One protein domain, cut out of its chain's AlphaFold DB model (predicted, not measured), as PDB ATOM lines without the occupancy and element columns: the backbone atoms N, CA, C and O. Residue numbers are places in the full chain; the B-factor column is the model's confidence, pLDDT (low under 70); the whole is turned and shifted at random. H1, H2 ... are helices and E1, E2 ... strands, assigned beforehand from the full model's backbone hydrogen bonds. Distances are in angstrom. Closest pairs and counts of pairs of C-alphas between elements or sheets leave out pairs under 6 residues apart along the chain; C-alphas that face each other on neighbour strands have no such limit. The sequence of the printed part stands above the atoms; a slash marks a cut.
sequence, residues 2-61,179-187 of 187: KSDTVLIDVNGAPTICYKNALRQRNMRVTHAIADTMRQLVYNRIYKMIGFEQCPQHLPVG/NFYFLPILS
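AT A GLANCE: This is residues 2 to 61 and 179 to 187 of the 187 residues of an uncharacterized protein of Gongylonema pulchrum (UniProt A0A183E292). A small wall of three short parallel strands, E2, E1 and E3, stands at one end of the domain, and two helices, H1 and H2, pack together at a steep tilt in the middle, each reaching the sheet with only part of its length. Beyond the helices, a long stretch with no named element, residues 2 to 15, bends round toward the end away from the sheet. The printed part has 69 residues with two named helices and three named strands, in the order H1, E1, H2, E2, E3; the sheet's order is E2, E1, E3. The class is mixed, helices and strands, with under half of the residues in named elements. The whole is compact, with a radius of gyration of the C-alphas of 11.7 A, and spans 32 by 26 by 20 A.

IN THESE COORDINATES: In the sheet, E1 is residues 31 to 34, 9.7 A from first to last C-alpha, and begins at C-alpha 31 (103.669, 78.101, 103.149). E2 is residues 56 to 59, also 9.7 A. E3 is residues 180 to 182, 6.7 A, and ends at C-alpha 182 (100.890, 71.593, 108.756). H1, the longest helix, is residues 16 to 26, 15.2 A, and begins at C-alpha 16 (93.959, 76.158, 118.521). H2 is residues 39 to 48, 14.3 A.

HOW THE PARTS SIT: E1 is the inner strand, and E2 and E3 are the edge strands. E2 and E1 are parallel at 27 degrees, with N 32 and O 56 at 2.8 A and N 58 and O 32 at 2.8 A, within hydrogen-bond range. E1 and E3 are parallel at 21 degrees, with N 33 and O 181 at 3.1 A, within hydrogen-bond range. E2 and E3 are apart. E1, H2 and E2 form a strand-helix-strand unit, two parallel neighbour strands with a helix between them in the chain, and its crossover is right-handed. H2 is on the sheet but only grazes it, with residues 39 to 43; its closest C-alphas to E2 are those of Gln 39 and His 57, 6.7 A apart. H1 is on the sheet but only grazes it, with residues 20 to 24; its closest C-alphas to E3 are those of Gln 24 and Tyr 181, 7.2 A apart. H1 and H2 touch, the closest C-alphas being those of Ala 21 and Tyr 46, 6.5 A apart. They run the same way at a steep tilt of 59 degrees. In H1 every O i to N i+4 pair is within hydrogen-bond range; in H2, 5 of 6 are.

THE WHOLE: The two C-alphas farthest apart are those of Asn 11 and Gly 61, 34.1 A. Residues 62 to 178 are not printed, and C-alphas 61 and 179 are 20.0 A apart across this cut, which the link from E2 to E3 spans. Of the links that are printed whole, H1 to E1 and E1 to H2 are tight and H2 to E2 is short. The mean pLDDT of the printed part is 74.5; it is under 70 at residue 2 and at residues 33 to 38, 58 to 61 and 179 to 187.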
ATOM      1  N   LYS A   2      79.733  84.863 107.930       54.34
ATOM      2  CA  LYS A   2      80.693  84.059 108.709       54.34
ATOM      3  C   LYS A   2      80.661  84.554 110.149       54.34
ATOM      4  O   LYS A   2      80.957  85.724 110.362       54.34
ATOM      5  N   SER A   3      80.272  83.674 111.065       70.31
ATOM      6  CA  SER A   3      80.225  83.921 112.503       70.31
ATOM      7  C   SER A   3      81.582  84.358 113.054       70.31
ATOM      8  O   SER A   3      82.638  83.996 112.517       70.31
ATOM      9  N   ASP A   4      81.548  85.124 114.142       80.25
ATOM     10  CA  ASP A   4      82.745  85.484 114.890       80.25
ATOM     11  C   ASP A   4      83.433  84.219 115.412       80.25
ATOM     12  O   ASP A   4      82.799  83.284 115.905       80.25
ATOM     13  N   THR A   5      84.753  84.159 115.240       82.44
ATOM     14  CA  THR A   5      85.558  83.019 115.687       82.44
ATOM     15  C   THR A   5      86.094  83.298 117.080       82.44
ATOM     16  O   THR A   5      86.780  84.295 117.294       82.44
ATOM     17  N   VAL A   6      85.845  82.382 118.011       87.19
ATOM     18  CA  VAL A   6      86.416  82.434 119.360       87.19
ATOM     19  C   VAL A   6      87.937  82.228 119.286       87.19
ATOM     20  O   VAL A   6      88.419  81.196 118.808       87.19
ATOM     21  N   LEU A   7      88.708  83.219 119.743       89.69
ATOM     22  CA  LEU A   7      90.182  83.170 119.771       89.69
ATOM     23  C   LEU A   7      90.745  82.817 121.149       89.69
ATOM     24  O   LEU A   7      91.819  82.224 121.231       89.69
ATOM     25  N   ILE A   8      90.005  83.141 122.206       92.38
ATOM     26  CA  ILE A   8      90.321  82.855 123.604       92.38
ATOM     27  C   ILE A   8      89.094  82.170 124.208       92.38
ATOM     28  O   ILE A   8      87.975  82.629 123.982       92.38
ATOM     29  N   ASP A   9      89.290  81.054 124.904       89.38
ATOM     30  CA  ASP A   9      88.206  80.343 125.575       89.38
ATOM     31  C   ASP A   9      87.771  81.031 126.881       89.38
ATOM     32  O   ASP A   9      88.352  82.025 127.319       89.38
ATOM     33  N   VAL A  10      86.729  80.492 127.516       91.94
ATOM     34  CA  VAL A  10      86.158  81.040 128.760       91.94
ATOM     35  C   VAL A  10      87.134  81.047 129.942       91.94
ATOM     36  O   VAL A  10      86.918  81.786 130.895       91.94
ATOM     37  N   ASN A  11      88.212  80.261 129.877       93.12
ATOM     38  CA  ASN A  11      89.242  80.181 130.912       93.12
ATOM     39  C   ASN A  11      90.439  81.100 130.610       93.12
ATOM     40  O   ASN A  11      91.444  81.056 131.319       93.12
ATOM     41  N   GLY A  12      90.371  81.903 129.546       91.81
ATOM     42  CA  GLY A  12      91.470  82.764 129.115       91.81
ATOM     43  C   GLY A  12      92.549  82.040 128.303       91.81
ATOM     44  O   GLY A  12      93.565  82.650 127.963       91.81
ATOM     45  N   ALA A  13      92.364  80.762 127.954       92.38
ATOM     46  CA  ALA A  13      93.345  80.022 127.171       92.38
ATOM     47  C   ALA A  13      93.133  80.238 125.660       92.38
ATOM     48  O   ALA A  13      92.000  80.277 125.175       92.38
ATOM     49  N   PRO A  14      94.211  80.355 124.860       90.12
ATOM     50  CA  PRO A  14      94.059  80.603 123.435       90.12
ATOM     51  C   PRO A  14      93.540  79.362 122.699       90.12
ATOM     52  O   PRO A  14      93.993  78.235 122.940       90.12
ATOM     53  N   THR A  15      92.613  79.564 121.763       88.25
ATOM     54  CA  THR A  15      92.104  78.481 120.919       88.25
ATOM     55  C   THR A  15      93.190  77.984 119.973       88.25
ATOM     56  O   THR A  15      94.195  78.649 119.712       88.25
ATOM     57  N   ILE A  16      92.995  76.784 119.431       82.94
ATOM     58  CA  ILE A  16      93.959  76.158 118.521       82.94
ATOM     59  C   ILE A  16      94.284  77.027 117.299       82.94
ATOM     60  O   ILE A  16      95.447  77.132 116.917       82.94
ATOM     61  N   CYS A  17      93.284  77.692 116.714       80.69
ATOM     62  CA  CYS A  17      93.472  78.557 115.554       80.69
ATOM     63  C   CYS A  17      94.381  79.737 115.904       80.69
ATOM     64  O   CYS A  17      95.307  80.048 115.155       80.69
ATOM     65  N   TYR A  18      94.165  80.345 117.074       87.75
ATOM     66  CA  TYR A  18      94.974  81.463 117.538       87.75
ATOM     67  C   TYR A  18      96.401  81.025 117.910       87.75
ATOM     68  O   TYR A  18      97.368  81.626 117.442       87.75
ATOM     69  N   LYS A  19      96.554  79.910 118.645       87.38
ATOM     70  CA  LYS A  19      97.863  79.300 118.955       87.38
ATOM     71  C   LYS A  19      98.664  78.990 117.688       87.38
ATOM     72  O   LYS A  19      99.851  79.300 117.624       87.38
ATOM     73  N   ASN A  20      98.028  78.388 116.683       82.81
ATOM     74  CA  ASN A  20      98.688  78.033 115.428       82.81
ATOM     75  C   ASN A  20      99.119  79.270 114.640       82.81
ATOM     76  O   ASN A  20     100.243  79.299 114.151       82.81
ATOM     77  N   ALA A  21      98.276  80.301 114.554       84.88
ATOM     78  CA  ALA A  21      98.636  81.530 113.856       84.88
ATOM     79  C   ALA A  21      99.839  82.236 114.507       84.88
ATOM     80  O   ALA A  21     100.766  82.645 113.808       84.88
ATOM     81  N   LEU A  22      99.869  82.305 115.844       87.06
ATOM     82  CA  LEU A  22     101.013  82.838 116.590       87.06
ATOM     83  C   LEU A  22     102.287  82.017 116.349       87.06
ATOM     84  O   LEU A  22     103.351  82.588 116.119       87.06
ATOM     85  N   ARG A  23     102.188  80.681 116.356       82.62
ATOM     86  CA  ARG A  23     103.329  79.803 116.055       82.62
ATOM     87  C   ARG A  23     103.864  80.027 114.649       82.62
ATOM     88  O   ARG A  23     105.068  80.172 114.491       82.62
ATOM     89  N   GLN A  24     102.990  80.104 113.650       83.00
ATOM     90  CA  GLN A  24     103.401  80.334 112.266       83.00
ATOM     91  C   GLN A  24     104.098  81.683 112.083       83.00
ATOM     92  O   GLN A  24     105.117  81.743 111.397       83.00
ATOM     93  N   ARG A  25     103.614  82.734 112.760       86.69
ATOM     94  CA  ARG A  25     104.297  84.032 112.813       86.69
ATOM     95  C   ARG A  25     105.689  83.908 113.424       86.69
ATOM     96  O   ARG A  25     106.667  84.323 112.811       86.69
ATOM     97  N   ASN A  26     105.788  83.304 114.607       84.75
ATOM     98  CA  ASN A  26     107.059  83.160 115.323       84.75
ATOM     99  C   ASN A  26     108.073  82.302 114.551       84.75
ATOM    100  O   ASN A  26     109.271  82.551 114.626       84.75
ATOM    101  N   MET A  27     107.589  81.316 113.794       81.81
ATOM    102  CA  MET A  27     108.404  80.435 112.958       81.81
ATOM    103  C   MET A  27     108.682  80.993 111.556       81.81
ATOM    104  O   MET A  27     109.409  80.350 110.804       81.81
ATOM    105  N   ARG A  28     108.129  82.163 111.196       83.94
ATOM    106  CA  ARG A  28     108.262  82.775 109.859       83.94
ATOM    107  C   ARG A  28     107.878  81.807 108.734       83.94
ATOM    108  O   ARG A  28     108.616  81.619 107.770       83.94
ATOM    109  N   VAL A  29     106.739  81.144 108.901       77.75
ATOM    110  CA  VAL A  29     106.209  80.192 107.917       77.75
ATOM    111  C   VAL A  29     105.872  80.929 106.626       77.75
ATOM    112  O   VAL A  29     105.189  81.948 106.667       77.75
ATOM    113  N   THR A  30     106.318  80.396 105.488       75.75
ATOM    114  CA  THR A  30     106.033  80.965 104.160       75.75
ATOM    115  C   THR A  30     104.899  80.232 103.451       75.75
ATOM    116  O   THR A  30     104.161  80.851 102.691       75.75
ATOM    117  N   HIS A  31     104.710  78.939 103.744       76.44
ATOM    118  CA  HIS A  31     103.669  78.101 103.149       76.44
ATOM    119  C   HIS A  31     102.947  77.279 104.223       76.44
ATOM    120  O   HIS A  31     103.565  76.555 105.009       76.44
ATOM    121  N   ALA A  32     101.620  77.378 104.260       72.00
ATOM    122  CA  ALA A  32     100.770  76.644 105.189       72.00
ATOM    123  C   ALA A  32      99.968  75.576 104.439       72.00
ATOM    124  O   ALA A  32      99.032  75.896 103.706       72.00
ATOM    125  N   ILE A  33     100.304  74.305 104.657       69.75
ATOM    126  CA  ILE A  33      99.597  73.168 104.060       69.75
ATOM    127  C   ILE A  33      98.402  72.809 104.949       69.75
ATOM    128  O   ILE A  33      98.566  72.562 106.151       69.75
ATOM    129  N   ALA A  34      97.190  72.810 104.385       63.56
ATOM    130  CA  ALA A  34      95.977  72.586 105.167       63.56
ATOM    131  C   ALA A  34      94.788  72.040 104.368       63.56
ATOM    132  O   ALA A  34      94.598  72.369 103.197       63.56
ATOM    133  N   ASP A  35      93.923  71.298 105.068       57.19
ATOM    134  CA  ASP A  35      92.579  70.967 104.594       57.19
ATOM    135  C   ASP A  35      91.733  72.258 104.547       57.19
ATOM    136  O   ASP A  35      91.527  72.967 105.537       57.19
ATOM    137  N   THR A  36      91.323  72.591 103.333       56.06
ATOM    138  CA  THR A  36      90.860  73.872 102.767       56.06
ATOM    139  C   THR A  36      89.876  74.781 103.519       56.06
ATOM    140  O   THR A  36      89.623  75.898 103.070       56.06
ATOM    141  N   MET A  37      89.318  74.425 104.671       56.19
ATOM    142  CA  MET A  37      88.150  75.153 105.196       56.19
ATOM    143  C   MET A  37      88.451  76.397 106.053       56.19
ATOM    144  O   MET A  37      87.559  77.222 106.277       56.19
ATOM    145  N   ARG A  38      89.687  76.582 106.546       66.50
ATOM    146  CA  ARG A  38      89.988  77.628 107.554       66.50
ATOM    147  C   ARG A  38      90.888  78.775 107.090       66.50
ATOM    148  O   ARG A  38      91.105  79.691 107.878       66.50
ATOM    149  N   GLN A  39      91.338  78.803 105.835       73.06
ATOM    150  CA  GLN A  39      92.226  79.859 105.312       73.06
ATOM    151  C   GLN A  39      91.706  81.276 105.602       73.06
ATOM    152  O   GLN A  39      92.417  82.117 106.138       73.06
ATOM    153  N   LEU A  40      90.423  81.529 105.333       77.44
ATOM    154  CA  LEU A  40      89.819  82.847 105.566       77.44
ATOM    155  C   LEU A  40      89.810  83.266 107.048       77.44
ATOM    156  O   LEU A  40      89.810  84.460 107.336       77.44
ATOM    157  N   VAL A  41      89.781  82.309 107.982       83.25
ATOM    158  CA  VAL A  41      89.890  82.587 109.424       83.25
ATOM    159  C   VAL A  41      91.337  82.943 109.764       83.25
ATOM    160  O   VAL A  41      91.574  83.963 110.405       83.25
ATOM    161  N   TYR A  42      92.299  82.156 109.276       84.31
ATOM    162  CA  TYR A  42      93.727  82.405 109.486       84.31
ATOM    163  C   TYR A  42      94.174  83.758 108.924       84.31
ATOM    164  O   TYR A  42      94.778  84.526 109.663       84.31
ATOM    165  N   ASN A  43      93.761  84.125 107.707       85.38
ATOM    166  CA  ASN A  43      94.076  85.429 107.105       85.38
ATOM    167  C   ASN A  43      93.634  86.613 107.983       85.38
ATOM    168  O   ASN A  43      94.346  87.610 108.101       85.38
ATOM    169  N   ARG A  44      92.466  86.510 108.633       87.38
ATOM    170  CA  ARG A  44      91.984  87.544 109.564       87.38
ATOM    171  C   ARG A  44      92.836  87.600 110.829       87.38
ATOM    172  O   ARG A  44      93.190  88.690 111.270       87.38
ATOM    173  N   ILE A  45      93.187  86.439 111.384       89.50
ATOM    174  CA  ILE A  45      94.043  86.356 112.571       89.50
ATOM    175  C   ILE A  45      95.438  86.911 112.261       89.50
ATOM    176  O   ILE A  45      95.941  87.703 113.049       89.50
ATOM    177  N   TYR A  46      96.041  86.571 111.118       90.88
ATOM    178  CA  TYR A  46      97.350  87.086 110.698       90.88
ATOM    179  C   TYR A  46      97.381  88.609 110.628       90.88
ATOM    180  O   TYR A  46      98.291  89.227 111.180       90.88
ATOM    181  N   LYS A  47      96.347  89.213 110.028       89.69
ATOM    182  CA  LYS A  47      96.193  90.669 109.987       89.69
ATOM    183  C   LYS A  47      96.112  91.266 111.395       89.69
ATOM    184  O   LYS A  47      96.763  92.267 111.665       89.69
ATOM    185  N   MET A  48      95.350  90.640 112.292       91.06
ATOM    186  CA  MET A  48      95.208  91.087 113.682       91.06
ATOM    187  C   MET A  48      96.532  91.017 114.458       91.06
ATOM    188  O   MET A  48      96.847  91.934 115.207       91.06
ATOM    189  N   ILE A  49      97.315  89.949 114.282       91.12
ATOM    190  CA  ILE A  49      98.589  89.759 114.995       91.12
ATOM    191  C   ILE A  49      99.780  90.451 114.317       91.12
ATOM    192  O   ILE A  49     100.907  90.240 114.757       91.12
ATOM    193  N   GLY A  50      99.566  91.224 113.247       89.62
ATOM    194  CA  GLY A  50     100.638  91.910 112.521       89.62
ATOM    195  C   GLY A  50     101.636  90.954 111.861       89.62
ATOM    196  O   GLY A  50     102.845  91.157 111.955       89.62
ATOM    197  N   PHE A  51     101.159  89.867 111.251       90.88
ATOM    198  CA  PHE A  51     102.022  88.970 110.483       90.88
ATOM    199  C   PHE A  51     102.207  89.522 109.059       90.88
ATOM    200  O   PHE A  51     101.376  89.299 108.184       90.88
ATOM    201  N   GLU A  52     103.287  90.282 108.855       81.00
ATOM    202  CA  GLU A  52     103.551  91.056 107.627       81.00
ATOM    203  C   GLU A  52     103.630  90.198 106.357       81.00
ATOM    204  O   GLU A  52     103.102  90.580 105.316       81.00
ATOM    205  N   GLN A  53     104.242  89.016 106.452       81.62
ATOM    206  CA  GLN A  53     104.332  88.040 105.365       81.62
ATOM    207  C   GLN A  53     103.410  86.860 105.673       81.62
ATOM    208  O   GLN A  53     103.831  85.859 106.250       81.62
ATOM    209  N   CYS A  54     102.125  87.007 105.345       81.94
ATOM    210  CA  CYS A  54     101.150  85.938 105.539       81.94
ATOM    211  C   CYS A  54     101.534  84.705 104.696       81.94
ATOM    212  O   CYS A  54     101.822  84.870 103.510       81.94
ATOM    213  N   PRO A  55     101.492  83.485 105.261       80.75
ATOM    214  CA  PRO A  55     101.808  82.278 104.513       80.75
ATOM    215  C   PRO A  55     100.889  82.097 103.304       80.75
ATOM    216  O   PRO A  55      99.673  82.306 103.396       80.75
ATOM    217  N   GLN A  56     101.445  81.608 102.198       76.88
ATOM    218  CA  GLN A  56     100.638  81.070 101.113       76.88
ATOM    219  C   GLN A  56      99.974  79.783 101.602       76.88
ATOM    220  O   GLN A  56     100.636  78.835 102.027       76.88
ATOM    221  N   HIS A  57      98.645  79.748 101.583       73.00
ATOM    222  CA  HIS A  57      97.917  78.542 101.943       73.00
ATOM    223  C   HIS A  57      97.869  77.593 100.757       73.00
ATOM    224  O   HIS A  57      97.399  77.968  99.684       73.00
ATOM    225  N   LEU A  58      98.304  76.363 100.997       68.88
ATOM    226  CA  LEU A  58      98.257  75.280 100.036       68.88
ATOM    227  C   LEU A  58      97.155  74.295 100.470       68.88
ATOM    228  O   LEU A  58      97.375  73.495 101.387       68.88
ATOM    229  N   PRO A  59      95.949  74.384  99.872       63.12
ATOM    230  CA  PRO A  59      94.983  73.297  99.848       63.12
ATOM    231  C   PRO A  59      95.638  71.939  99.611       63.12
ATOM    232  O   PRO A  59      96.093  71.656  98.509       63.12
ATOM    233  N   VAL A  60      95.626  71.070 100.612       60.38
ATOM    234  CA  VAL A  60      95.732  69.635 100.344       60.38
ATOM    235  C   VAL A  60      94.328  69.071 100.428       60.38
ATOM    236  O   VAL A  60      93.603  69.307 101.398       60.38
ATOM    237  N   GLY A  61      93.904  68.405  99.356       56.19
ATOM    238  CA  GLY A  61      92.630  67.703  99.332       56.19
ATOM    239  C   GLY A  61      92.537  66.692 100.477       56.19
ATOM    240  O   GLY A  61      93.533  66.300 101.088       56.19
ATOM    241  N   ASN A 179     109.922  76.343 104.329       43.84
ATOM    242  CA  ASN A 179     109.496  76.232 105.721       43.84
ATOM    243  C   ASN A 179     107.978  75.993 105.798       43.84
ATOM    244  O   ASN A 179     107.183  76.930 105.925       43.84
ATOM    245  N   PHE A 180     107.580  74.728 105.663       43.84
ATOM    246  CA  PHE A 180     106.184  74.300 105.682       43.84
ATOM    247  C   PHE A 180     105.644  74.112 107.105       43.84
ATOM    248  O   PHE A 180     106.305  73.556 107.983       43.84
ATOM    249  N   TYR A 181     104.389  74.512 107.325       40.56
ATOM    250  CA  TYR A 181     103.658  74.209 108.558       40.56
ATOM    251  C   TYR A 181     102.344  73.500 108.246       40.56
ATOM    252  O   TYR A 181     101.498  74.033 107.525       40.56
ATOM    253  N   PHE A 182     102.148  72.324 108.841       43.31
ATOM    254  CA  PHE A 182     100.890  71.593 108.756       43.31
ATOM    255  C   PHE A 182      99.928  72.105 109.810       43.31
ATOM    256  O   PHE A 182     100.209  72.073 111.012       43.31
ATOM    257  N   LEU A 183      98.760  72.556 109.367       37.81
ATOM    258  CA  LEU A 183      97.669  72.803 110.291       37.81
ATOM    259  C   LEU A 183      97.112  71.449 110.752       37.81
ATOM    260  O   LEU A 183      96.643  70.688 109.908       37.81
ATOM    261  N   PRO A 184      97.152  71.115 112.058       31.78
ATOM    262  CA  PRO A 184      96.548  69.880 112.531       31.78
ATOM    263  C   PRO A 184      95.064  69.866 112.149       31.78
ATOM    264  O   PRO A 184      94.324  70.806 112.463       31.78
ATOM    265  N   ILE A 185      94.650  68.800 111.460       31.64
ATOM    266  CA  ILE A 185      93.243  68.480 111.239       31.64
ATOM    267  C   ILE A 185      92.685  68.134 112.617       31.64
ATOM    268  O   ILE A 185      93.030  67.106 113.194       31.64
ATOM    269  N   LEU A 186      91.881  69.032 113.179       30.48
ATOM    270  CA  LEU A 186      91.071  68.702 114.341       30.48
ATOM    271  C   LEU A 186      89.782  68.057 113.847       30.48
ATOM    272  O   LEU A 186      89.015  68.697 113.125       30.48
ATOM    273  N   SER A 187      89.610  66.797 114.242       26.64
ATOM    274  CA  SER A 187      88.316  66.144 114.436       26.64
ATOM    275  C   SER A 187      87.416  66.981 115.338       26.64
ATOM    276  O   SER A 187      87.936  67.419 116.394       26.64
TER     277      SER A 187